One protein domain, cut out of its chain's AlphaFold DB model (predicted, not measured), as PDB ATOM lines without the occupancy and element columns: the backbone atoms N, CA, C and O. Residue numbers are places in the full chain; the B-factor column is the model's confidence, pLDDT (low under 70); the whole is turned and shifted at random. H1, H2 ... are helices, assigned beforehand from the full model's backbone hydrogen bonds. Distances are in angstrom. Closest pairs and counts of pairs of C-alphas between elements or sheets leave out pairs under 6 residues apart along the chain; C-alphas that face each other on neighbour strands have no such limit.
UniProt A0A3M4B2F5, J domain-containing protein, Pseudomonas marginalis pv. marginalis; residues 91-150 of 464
ATOM      1  N   THR A  91     -79.539 -82.202 115.636       81.56
ATOM      2  CA  THR A  91     -79.102 -82.811 116.899       81.56
ATOM      3  C   THR A  91     -79.769 -82.061 118.063       81.56
ATOM      4  O   THR A  91     -80.087 -80.878 117.909       81.56
ATOM      5  N   PRO A  92     -79.974 -82.687 119.239       77.75
ATOM      6  CA  PRO A  92     -80.671 -82.047 120.361       77.75
ATOM      7  C   PRO A  92     -80.068 -80.700 120.799       77.75
ATOM      8  O   PRO A  92     -80.801 -79.801 121.205       77.75
ATOM      9  N   SER A  93     -78.745 -80.535 120.686       82.62
ATOM     10  CA  SER A  93     -78.031 -79.302 121.045       82.62
ATOM     11  C   SER A  93     -78.204 -78.174 120.025       82.62
ATOM     12  O   SER A  93     -78.255 -77.004 120.411       82.62
ATOM     13  N   ASP A  94     -78.337 -78.507 118.740       86.25
ATOM     14  CA  ASP A  94     -78.289 -77.529 117.645       86.25
ATOM     15  C   ASP A  94     -79.686 -77.117 117.156       86.25
ATOM     16  O   ASP A  94     -79.825 -76.162 116.389       86.25
ATOM     17  N   LEU A  95     -80.743 -77.783 117.641       85.06
ATOM     18  CA  LEU A  95     -82.144 -77.532 117.272       85.06
ATOM     19  C   LEU A  95     -82.545 -76.058 117.373       85.06
ATOM     20  O   LEU A  95     -83.222 -75.544 116.484       85.06
ATOM     21  N   ARG A  96     -82.098 -75.350 118.418       86.62
ATOM     22  CA  ARG A  96     -82.408 -73.923 118.590       86.62
ATOM     23  C   ARG A  96     -81.795 -73.066 117.483       86.62
ATOM     24  O   ARG A  96     -82.462 -72.171 116.973       86.62
ATOM     25  N   HIS A  97     -80.544 -73.342 117.119       87.19
ATOM     26  CA  HIS A  97     -79.849 -72.621 116.059       87.19
ATOM     27  C   HIS A  97     -80.465 -72.932 114.689       87.19
ATOM     28  O   HIS A  97     -80.771 -72.017 113.929       87.19
ATOM     29  N   LEU A  98     -80.729 -74.211 114.407       86.81
ATOM     30  CA  LEU A  98     -81.348 -74.653 113.154       86.81
ATOM     31  C   LEU A  98     -82.766 -74.101 112.980       86.81
ATOM     32  O   LEU A  98     -83.139 -73.706 111.878       86.81
ATOM     33  N   TYR A  99     -83.538 -74.009 114.066       86.44
ATOM     34  CA  TYR A  99     -84.855 -73.385 114.030       86.44
ATOM     35  C   TYR A  99     -84.768 -71.883 113.737       86.44
ATOM     36  O   TYR A  99     -85.531 -71.377 112.918       86.44
ATOM     37  N   GLN A 100     -83.818 -71.169 114.349       85.94
ATOM     38  CA  GLN A 100     -83.606 -69.751 114.049       85.94
ATOM     39  C   GLN A 100     -83.208 -69.545 112.580       85.94
ATOM     40  O   GLN A 100     -83.797 -68.710 111.902       85.94
ATOM     41  N   GLN A 101     -82.313 -70.384 112.054       87.38
ATOM     42  CA  GLN A 101     -81.926 -70.370 110.643       87.38
ATOM     43  C   GLN A 101     -83.113 -70.648 109.704       87.38
ATOM     44  O   GLN A 101     -83.232 -70.018 108.650       87.38
ATOM     45  N   ALA A 102     -84.018 -71.553 110.087       86.19
ATOM     46  CA  ALA A 102     -85.244 -71.817 109.337       86.19
ATOM     47  C   ALA A 102     -86.210 -70.620 109.356       86.19
ATOM     48  O   ALA A 102     -86.880 -70.354 108.358       86.19
ATOM     49  N   ARG A 103     -86.265 -69.860 110.461       85.50
ATOM     50  CA  ARG A 103     -87.043 -68.612 110.536       85.50
ATOM     51  C   ARG A 103     -86.455 -67.523 109.650       85.50
ATOM     52  O   ARG A 103     -87.211 -66.888 108.920       85.50
ATOM     53  N   ASP A 104     -85.138 -67.349 109.681       87.88
ATOM     54  CA  ASP A 104     -84.438 -66.351 108.866       87.88
ATOM     55  C   ASP A 104     -84.574 -66.652 107.359       87.88
ATOM     56  O   ASP A 104     -84.566 -65.739 106.537       87.88
ATOM     57  N   SER A 105     -84.754 -67.929 107.001       84.44
ATOM     58  CA  SER A 105     -84.939 -68.406 105.620       84.44
ATOM     59  C   SER A 105     -86.414 -68.553 105.199       84.44
ATOM     60  O   SER A 105     -86.692 -69.136 104.154       84.44
ATOM     61  N   GLU A 106     -87.368 -68.076 106.012       82.88
ATOM     62  CA  GLU A 106     -88.822 -68.202 105.778       82.88
ATOM     63  C   GLU A 106     -89.321 -69.649 105.544       82.88
ATOM     64  O   GLU A 106     -90.338 -69.869 104.887       82.88
ATOM     65  N   CYS A 107     -88.625 -70.661 106.076       83.62
ATOM     66  CA  CYS A 107     -88.960 -72.084 105.916       83.62
ATOM     67  C   CYS A 107     -89.345 -72.779 107.237       83.62
ATOM     68  O   CYS A 107     -89.361 -74.009 107.322       83.62
ATOM     69  N   ALA A 108     -89.694 -71.997 108.266       83.38
ATOM     70  CA  ALA A 108     -90.029 -72.485 109.605       83.38
ATOM     71  C   ALA A 108     -91.181 -73.510 109.620       83.38
ATOM     72  O   ALA A 108     -91.071 -74.527 110.299       83.38
ATOM     73  N   ASP A 109     -92.244 -73.312 108.834       82.25
ATOM     74  CA  ASP A 109     -93.400 -74.224 108.835       82.25
ATOM     75  C   ASP A 109     -93.057 -75.597 108.249       82.25
ATOM     76  O   ASP A 109     -93.422 -76.641 108.796       82.25
ATOM     77  N   ALA A 110     -92.305 -75.599 107.143       83.56
ATOM     78  CA  ALA A 110     -91.807 -76.819 106.521       83.56
ATOM     79  C   ALA A 110     -90.825 -77.547 107.451       83.56
ATOM     80  O   ALA A 110     -90.852 -78.776 107.536       83.56
ATOM     81  N   PHE A 111     -90.002 -76.795 108.192       86.38
ATOM     82  CA  PHE A 111     -89.102 -77.342 109.203       86.38
ATOM     83  C   PHE A 111     -89.876 -78.016 110.340       86.38
ATOM     84  O   PHE A 111     -89.590 -79.170 110.651       86.38
ATOM     85  N   GLU A 112     -90.887 -77.362 110.923       87.00
ATOM     86  CA  GLU A 112     -91.697 -77.944 112.003       87.00
ATOM     87  C   GLU A 112     -92.447 -79.209 111.546       87.00
ATOM     88  O   GLU A 112     -92.449 -80.218 112.253       87.00
ATOM     89  N   ALA A 113     -93.022 -79.208 110.337       85.12
ATOM     90  CA  ALA A 113     -93.728 -80.370 109.792       85.12
ATOM     91  C   ALA A 113     -92.804 -81.578 109.546       85.12
ATOM     92  O   ALA A 113     -93.185 -82.723 109.823       85.12
ATOM     93  N   LEU A 114     -91.593 -81.333 109.036       86.88
ATOM     94  CA  LEU A 114     -90.583 -82.369 108.813       86.88
ATOM     95  C   LEU A 114     -89.950 -82.844 110.125       86.88
ATOM     96  O   LEU A 114     -89.681 -84.037 110.269       86.88
ATOM     97  N   LEU A 115     -89.762 -81.949 111.098       88.12
ATOM     98  CA  LEU A 115     -89.303 -82.302 112.439       88.12
ATOM     99  C   LEU A 115     -90.323 -83.213 113.132       88.12
ATOM    100  O   LEU A 115     -89.935 -84.238 113.683       88.12
ATOM    101  N   LEU A 116     -91.623 -82.909 113.025       87.88
ATOM    102  CA  LEU A 116     -92.691 -83.751 113.571       87.88
ATOM    103  C   LEU A 116     -92.680 -85.144 112.929       87.88
ATOM    104  O   LEU A 116     -92.757 -86.154 113.626       87.88
ATOM    105  N   GLN A 117     -92.519 -85.217 111.605       87.94
ATOM    106  CA  GLN A 117     -92.379 -86.497 110.907       87.94
ATOM    107  C   GLN A 117     -91.135 -87.273 111.368       87.94
ATOM    108  O   GLN A 117     -91.195 -88.495 111.520       87.94
ATOM    109  N   ARG A 118     -90.018 -86.581 111.623       87.50
ATOM    110  CA  ARG A 118     -88.810 -87.201 112.172       87.50
ATOM    111  C   ARG A 118     -89.057 -87.744 113.578       87.50
ATOM    112  O   ARG A 118     -88.665 -88.877 113.815       87.50
ATOM    113  N   CYS A 119     -89.743 -87.018 114.460       87.44
ATOM    114  CA  CYS A 119     -90.090 -87.505 115.803       87.44
ATOM    115  C   CYS A 119     -90.968 -88.768 115.769       87.44
ATOM    116  O   CYS A 119     -90.781 -89.666 116.582       87.44
ATOM    117  N   LEU A 120     -91.882 -88.869 114.799       86.25
ATOM    118  CA  LEU A 120     -92.718 -90.064 114.616       86.25
ATOM    119  C   LEU A 120     -91.947 -91.266 114.048       86.25
ATOM    120  O   LEU A 120     -92.350 -92.409 114.234       86.25
ATOM    121  N   THR A 121     -90.856 -91.018 113.318       86.56
ATOM    122  CA  THR A 121     -90.045 -92.077 112.690       86.56
ATOM    123  C   THR A 121     -88.854 -92.491 113.562       86.56
ATOM    124  O   THR A 121     -88.401 -93.630 113.502       86.56
ATOM    125  N   SER A 122     -88.321 -91.562 114.354       79.00
ATOM    126  CA  SER A 122     -87.124 -91.709 115.180       79.00
ATOM    127  C   SER A 122     -87.500 -91.639 116.653       79.00
ATOM    128  O   SER A 122     -88.040 -90.639 117.109       79.00
ATOM    129  N   THR A 123     -87.127 -92.655 117.425       69.25
ATOM    130  CA  THR A 123     -87.442 -92.783 118.856       69.25
ATOM    131  C   THR A 123     -86.542 -91.933 119.764       69.25
ATOM    132  O   THR A 123     -86.189 -92.373 120.852       69.25
ATOM    133  N   ASP A 124     -86.113 -90.748 119.322       79.94
ATOM    134  CA  ASP A 124     -85.271 -89.860 120.136       79.94
ATOM    135  C   ASP A 124     -86.157 -88.922 120.982       79.94
ATOM    136  O   ASP A 124     -86.724 -87.969 120.431       79.94
ATOM    137  N   PRO A 125     -86.304 -89.169 122.301       78.38
ATOM    138  CA  PRO A 125     -87.201 -88.390 123.148       78.38
ATOM    139  C   PRO A 125     -86.733 -86.939 123.324       78.38
ATOM    140  O   PRO A 125     -87.569 -86.052 123.507       78.38
ATOM    141  N   ALA A 126     -85.426 -86.668 123.203       83.62
ATOM    142  CA  ALA A 126     -84.862 -85.341 123.442       83.62
ATOM    143  C   ALA A 126     -85.339 -84.316 122.400       83.62
ATOM    144  O   ALA A 126     -85.586 -83.153 122.720       83.62
ATOM    145  N   ILE A 127     -85.520 -84.753 121.149       84.12
ATOM    146  CA  ILE A 127     -86.013 -83.894 120.066       84.12
ATOM    147  C   ILE A 127     -87.489 -83.545 120.297       84.12
ATOM    148  O   ILE A 127     -87.875 -82.381 120.165       84.12
ATOM    149  N   SER A 128     -88.315 -84.528 120.678       84.50
ATOM    150  CA  SER A 128     -89.728 -84.291 120.996       84.50
ATOM    151  C   SER A 128     -89.915 -83.411 122.232       84.50
ATOM    152  O   SER A 128     -90.754 -82.514 122.213       84.50
ATOM    153  N   GLU A 129     -89.106 -83.602 123.276       82.50
ATOM    154  CA  GLU A 129     -89.158 -82.794 124.495       82.50
ATOM    155  C   GLU A 129     -88.749 -81.340 124.225       82.50
ATOM    156  O   GLU A 129     -89.420 -80.401 124.666       82.50
ATOM    157  N   TRP A 130     -87.703 -81.132 123.417       86.00
ATOM    158  CA  TRP A 130     -87.314 -79.796 122.972       86.00
ATOM    159  C   TRP A 130     -88.437 -79.111 122.183       86.00
ATOM    160  O   TRP A 130     -88.755 -77.949 122.443       86.00
ATOM    161  N   ALA A 131     -89.075 -79.826 121.252       85.06
ATOM    162  CA  ALA A 131     -90.156 -79.274 120.439       85.06
ATOM    163  C   ALA A 131     -91.389 -78.909 121.287       85.06
ATOM    164  O   ALA A 131     -91.973 -77.842 121.115       85.06
ATOM    165  N   VAL A 132     -91.749 -79.737 122.266       82.88
ATOM    166  CA  VAL A 132     -92.847 -79.439 123.196       82.88
ATOM    167  C   VAL A 132     -92.540 -78.223 124.075       82.88
ATOM    168  O   VAL A 132     -93.408 -77.375 124.266       82.88
ATOM    169  N   THR A 133     -91.307 -78.092 124.565       81.56
ATOM    170  CA  THR A 133     -90.907 -76.987 125.453       81.56
ATOM    171  C   THR A 133     -90.694 -75.656 124.725       81.56
ATOM    172  O   THR A 133     -91.075 -74.614 125.248       81.56
ATOM    173  N   HIS A 134     -90.099 -75.664 123.528       80.81
ATOM    174  CA  HIS A 134     -89.693 -74.441 122.815       80.81
ATOM    175  C   HIS A 134     -90.632 -74.047 121.670       80.81
ATOM    176  O   HIS A 134     -90.732 -72.865 121.343       80.81
ATOM    177  N   LEU A 135     -91.301 -75.019 121.042       80.75
ATOM    178  CA  LEU A 135     -92.285 -74.778 119.979       80.75
ATOM    179  C   LEU A 135     -93.727 -74.879 120.494       80.75
ATOM    180  O   LEU A 135     -94.662 -74.681 119.719       80.75
ATOM    181  N   HIS A 136     -93.910 -75.161 121.791       77.88
ATOM    182  CA  HIS A 136     -95.210 -75.285 122.454       77.88
ATOM    183  C   HIS A 136     -96.134 -76.327 121.798       77.88
ATOM    184  O   HIS A 136     -97.364 -76.221 121.873       77.88
ATOM    185  N   TRP A 137     -95.556 -77.356 121.161       83.19
ATOM    186  CA  TRP A 137     -96.325 -78.474 120.615       83.19
ATOM    187  C   TRP A 137     -97.189 -79.118 121.701       83.19
ATOM    188  O   TRP A 137     -96.792 -79.204 122.861       83.19
ATOM    189  N   LEU A 138     -98.384 -79.576 121.313       77.38
ATOM    190  CA  LEU A 138     -99.368 -80.217 122.196       77.38
ATOM    191  C   LEU A 138     -99.947 -79.310 123.294       77.38
ATOM    192  O   LEU A 138    -100.751 -79.793 124.094       77.38
ATOM    193  N   THR A 139     -99.602 -78.023 123.346       75.00
ATOM    194  CA  THR A 139    -100.197 -77.074 124.296       75.00
ATOM    195  C   THR A 139    -101.357 -76.289 123.661       75.00
ATOM    196  O   THR A 139    -101.423 -76.180 122.435       75.00
ATOM    197  N   PRO A 140    -102.261 -75.695 124.467       64.81
ATOM    198  CA  PRO A 140    -103.338 -74.830 123.964       64.81
ATOM    199  C   PRO A 140    -102.838 -73.579 123.225       64.81
ATOM    200  O   PRO A 140    -103.607 -72.927 122.531       64.81
ATOM    201  N   TRP A 141    -101.558 -73.243 123.393       64.56
ATOM    202  CA  TRP A 141    -100.906 -72.051 122.855       64.56
ATOM    203  C   TRP A 141    -100.158 -72.327 121.549       64.56
ATOM    204  O   TRP A 141     -99.317 -71.521 121.145       64.56
ATOM    205  N   LEU A 142    -100.423 -73.473 120.903       67.81
ATOM    206  CA  LEU A 142     -99.875 -73.773 119.586       67.81
ATOM    207  C   LEU A 142    -100.180 -72.590 118.658       67.81
ATOM    208  O   LEU A 142    -101.342 -72.240 118.451       67.81
ATOM    209  N   ARG A 143     -99.125 -71.941 118.155       62.06
ATOM    210  CA  ARG A 143     -99.236 -70.695 117.386       62.06
ATOM    211  C   ARG A 143    -100.213 -70.882 116.222       62.06
ATOM    212  O   ARG A 143     -99.983 -71.723 115.360       62.06
ATOM    213  N   GLU A 144    -101.265 -70.063 116.183       55.41
ATOM    214  CA  GLU A 144    -102.327 -70.121 115.161       55.41
ATOM    215  C   GLU A 144    -101.815 -69.868 113.731       55.41
ATOM    216  O   GLU A 144    -102.482 -70.224 112.759       55.41
ATOM    217  N   ALA A 145    -100.617 -69.298 113.578       47.22
ATOM    218  CA  ALA A 145     -99.942 -69.207 112.294       47.22
ATOM    219  C   ALA A 145     -98.406 -69.194 112.442       47.22
ATOM    220  O   ALA A 145     -97.902 -68.581 113.389       47.22
ATOM    221  N   PRO A 146     -97.660 -69.805 111.498       47.22
ATOM    222  CA  PRO A 146     -98.125 -70.443 110.264       47.22
ATOM    223  C   PRO A 146     -97.965 -71.980 110.234       47.22
ATOM    224  O   PRO A 146     -98.000 -72.577 109.167       47.22
ATOM    225  N   ALA A 147     -97.915 -72.683 111.369       53.97
ATOM    226  CA  ALA A 147     -97.807 -74.144 111.356       53.97
ATOM    227  C   ALA A 147     -99.192 -74.825 111.422       53.97
ATOM    228  O   ALA A 147     -99.677 -75.196 112.489       53.97
ATOM    229  N   ARG A 148     -99.838 -75.046 110.266       59.69
ATOM    230  CA  ARG A 148    -100.999 -75.960 110.139       59.69
ATOM    231  C   ARG A 148    -100.525 -77.421 110.274       59.69
ATOM    232  O   ARG A 148    -100.592 -78.204 109.328       59.69
ATOM    233  N   LEU A 149     -99.967 -77.782 111.432       75.00
ATOM    234  CA  LEU A 149     -99.535 -79.150 111.709       75.00
ATOM    235  C   LEU A 149    -100.766 -80.070 111.707       75.00
ATOM    236  O   LEU A 149    -101.782 -79.729 112.319       75.00
ATOM    237  N   PRO A 150    -100.725 -81.228 111.023       80.62
ATOM    238  CA  PRO A 150    -101.873 -82.122 110.993       80.62
ATOM    239  C   PRO A 150    -102.181 -82.674 112.390       80.62
ATOM    240  O   PRO A 150    -101.306 -83.282 113.008       80.62
TER     241      PRO A 150
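What this domain is: This is residues 91 to 150 of the 464 residues of the protein "J domain-containing protein" of Pseudomonas marginalis pv. marginalis (UniProt A0A3M4B2F5). Three helices run back and forth, H1, H2 and H3 in turn, with tight turns between them, and their centres make a loose triangle with few contacts. After H3 the last stretch, residues 135 to 150, has no named element; it swings out and folds back beside H2, on the side away from H1. The printed part has 60 residues with three named helices in the order H1, H2, H3 and no named strand, and its class is all helix. The whole is compact, with a radius of gyration of the C-alphas of 10.9 A, and its C-alphas span 27 by 25 by 18 A.

Where its parts are: Start at Thr 91 and go on to C-alpha 95 at (-82.144, -77.532, 117.272), where H1 begins. H1 takes residues 95 to 104 and is 14.2 A long from first to last C-alpha. After a link of 3 residues, find C-alpha 108 at (-90.029, -72.485, 109.605); from there H2, residues 108 to 121, runs 19.8 A from first to last C-alpha and is the longest helix by residues. After another link of 3 residues, H3 takes residues 125 to 134, again 14.2 A from first to last C-alpha, and ends at C-alpha 134 at (-89.693, -74.441, 122.815).

How they stand to each other: Look first at H1 and H2, a helical hairpin. They touch, with the closest C-alphas those of Ala 102 and Ala 108, 4.8 A apart, and H2 does so with residues 108 to 111 alone. They run opposite ways at a shallow tilt of 32 degrees, only just short of steep. Move on to H2 and H3, which touch only at the corner by their link, and only just, with 3 pairs of C-alphas within 8 A. Their closest C-alphas are those of Cys 119 and Ser 128, 6.1 A apart, and H2 touches H3 with residue 119 alone. They run opposite ways at a shallow tilt of 31 degrees. H1 and H3 are close but not clearly touching: their closest C-alphas, those of Leu 95 and Ile 127, are 8.0 A apart. These two run the same way at a steep tilt of 49 degrees. Along the backbone of H1, H2 and H3, every O i to N i+4 pair is within hydrogen-bond range.

The domain as a whole: The outline is rounded, and the two C-alphas farthest apart are those of Asp 104 and Thr 123, at 28.4 A. From Thr 91 to Pro 150 the C-alphas are 23.5 A apart. The printed part has no cut, and the links H1 to H2 and H2 to H3 are both tight. In residues 135 to 150 the C-alphas lie 6 to 16 A from the mean of all C-alphas. The mean pLDDT of the printed part is 79.7; look for values under 70 at residue 123 and at residues 140 to 148 of this predicted model.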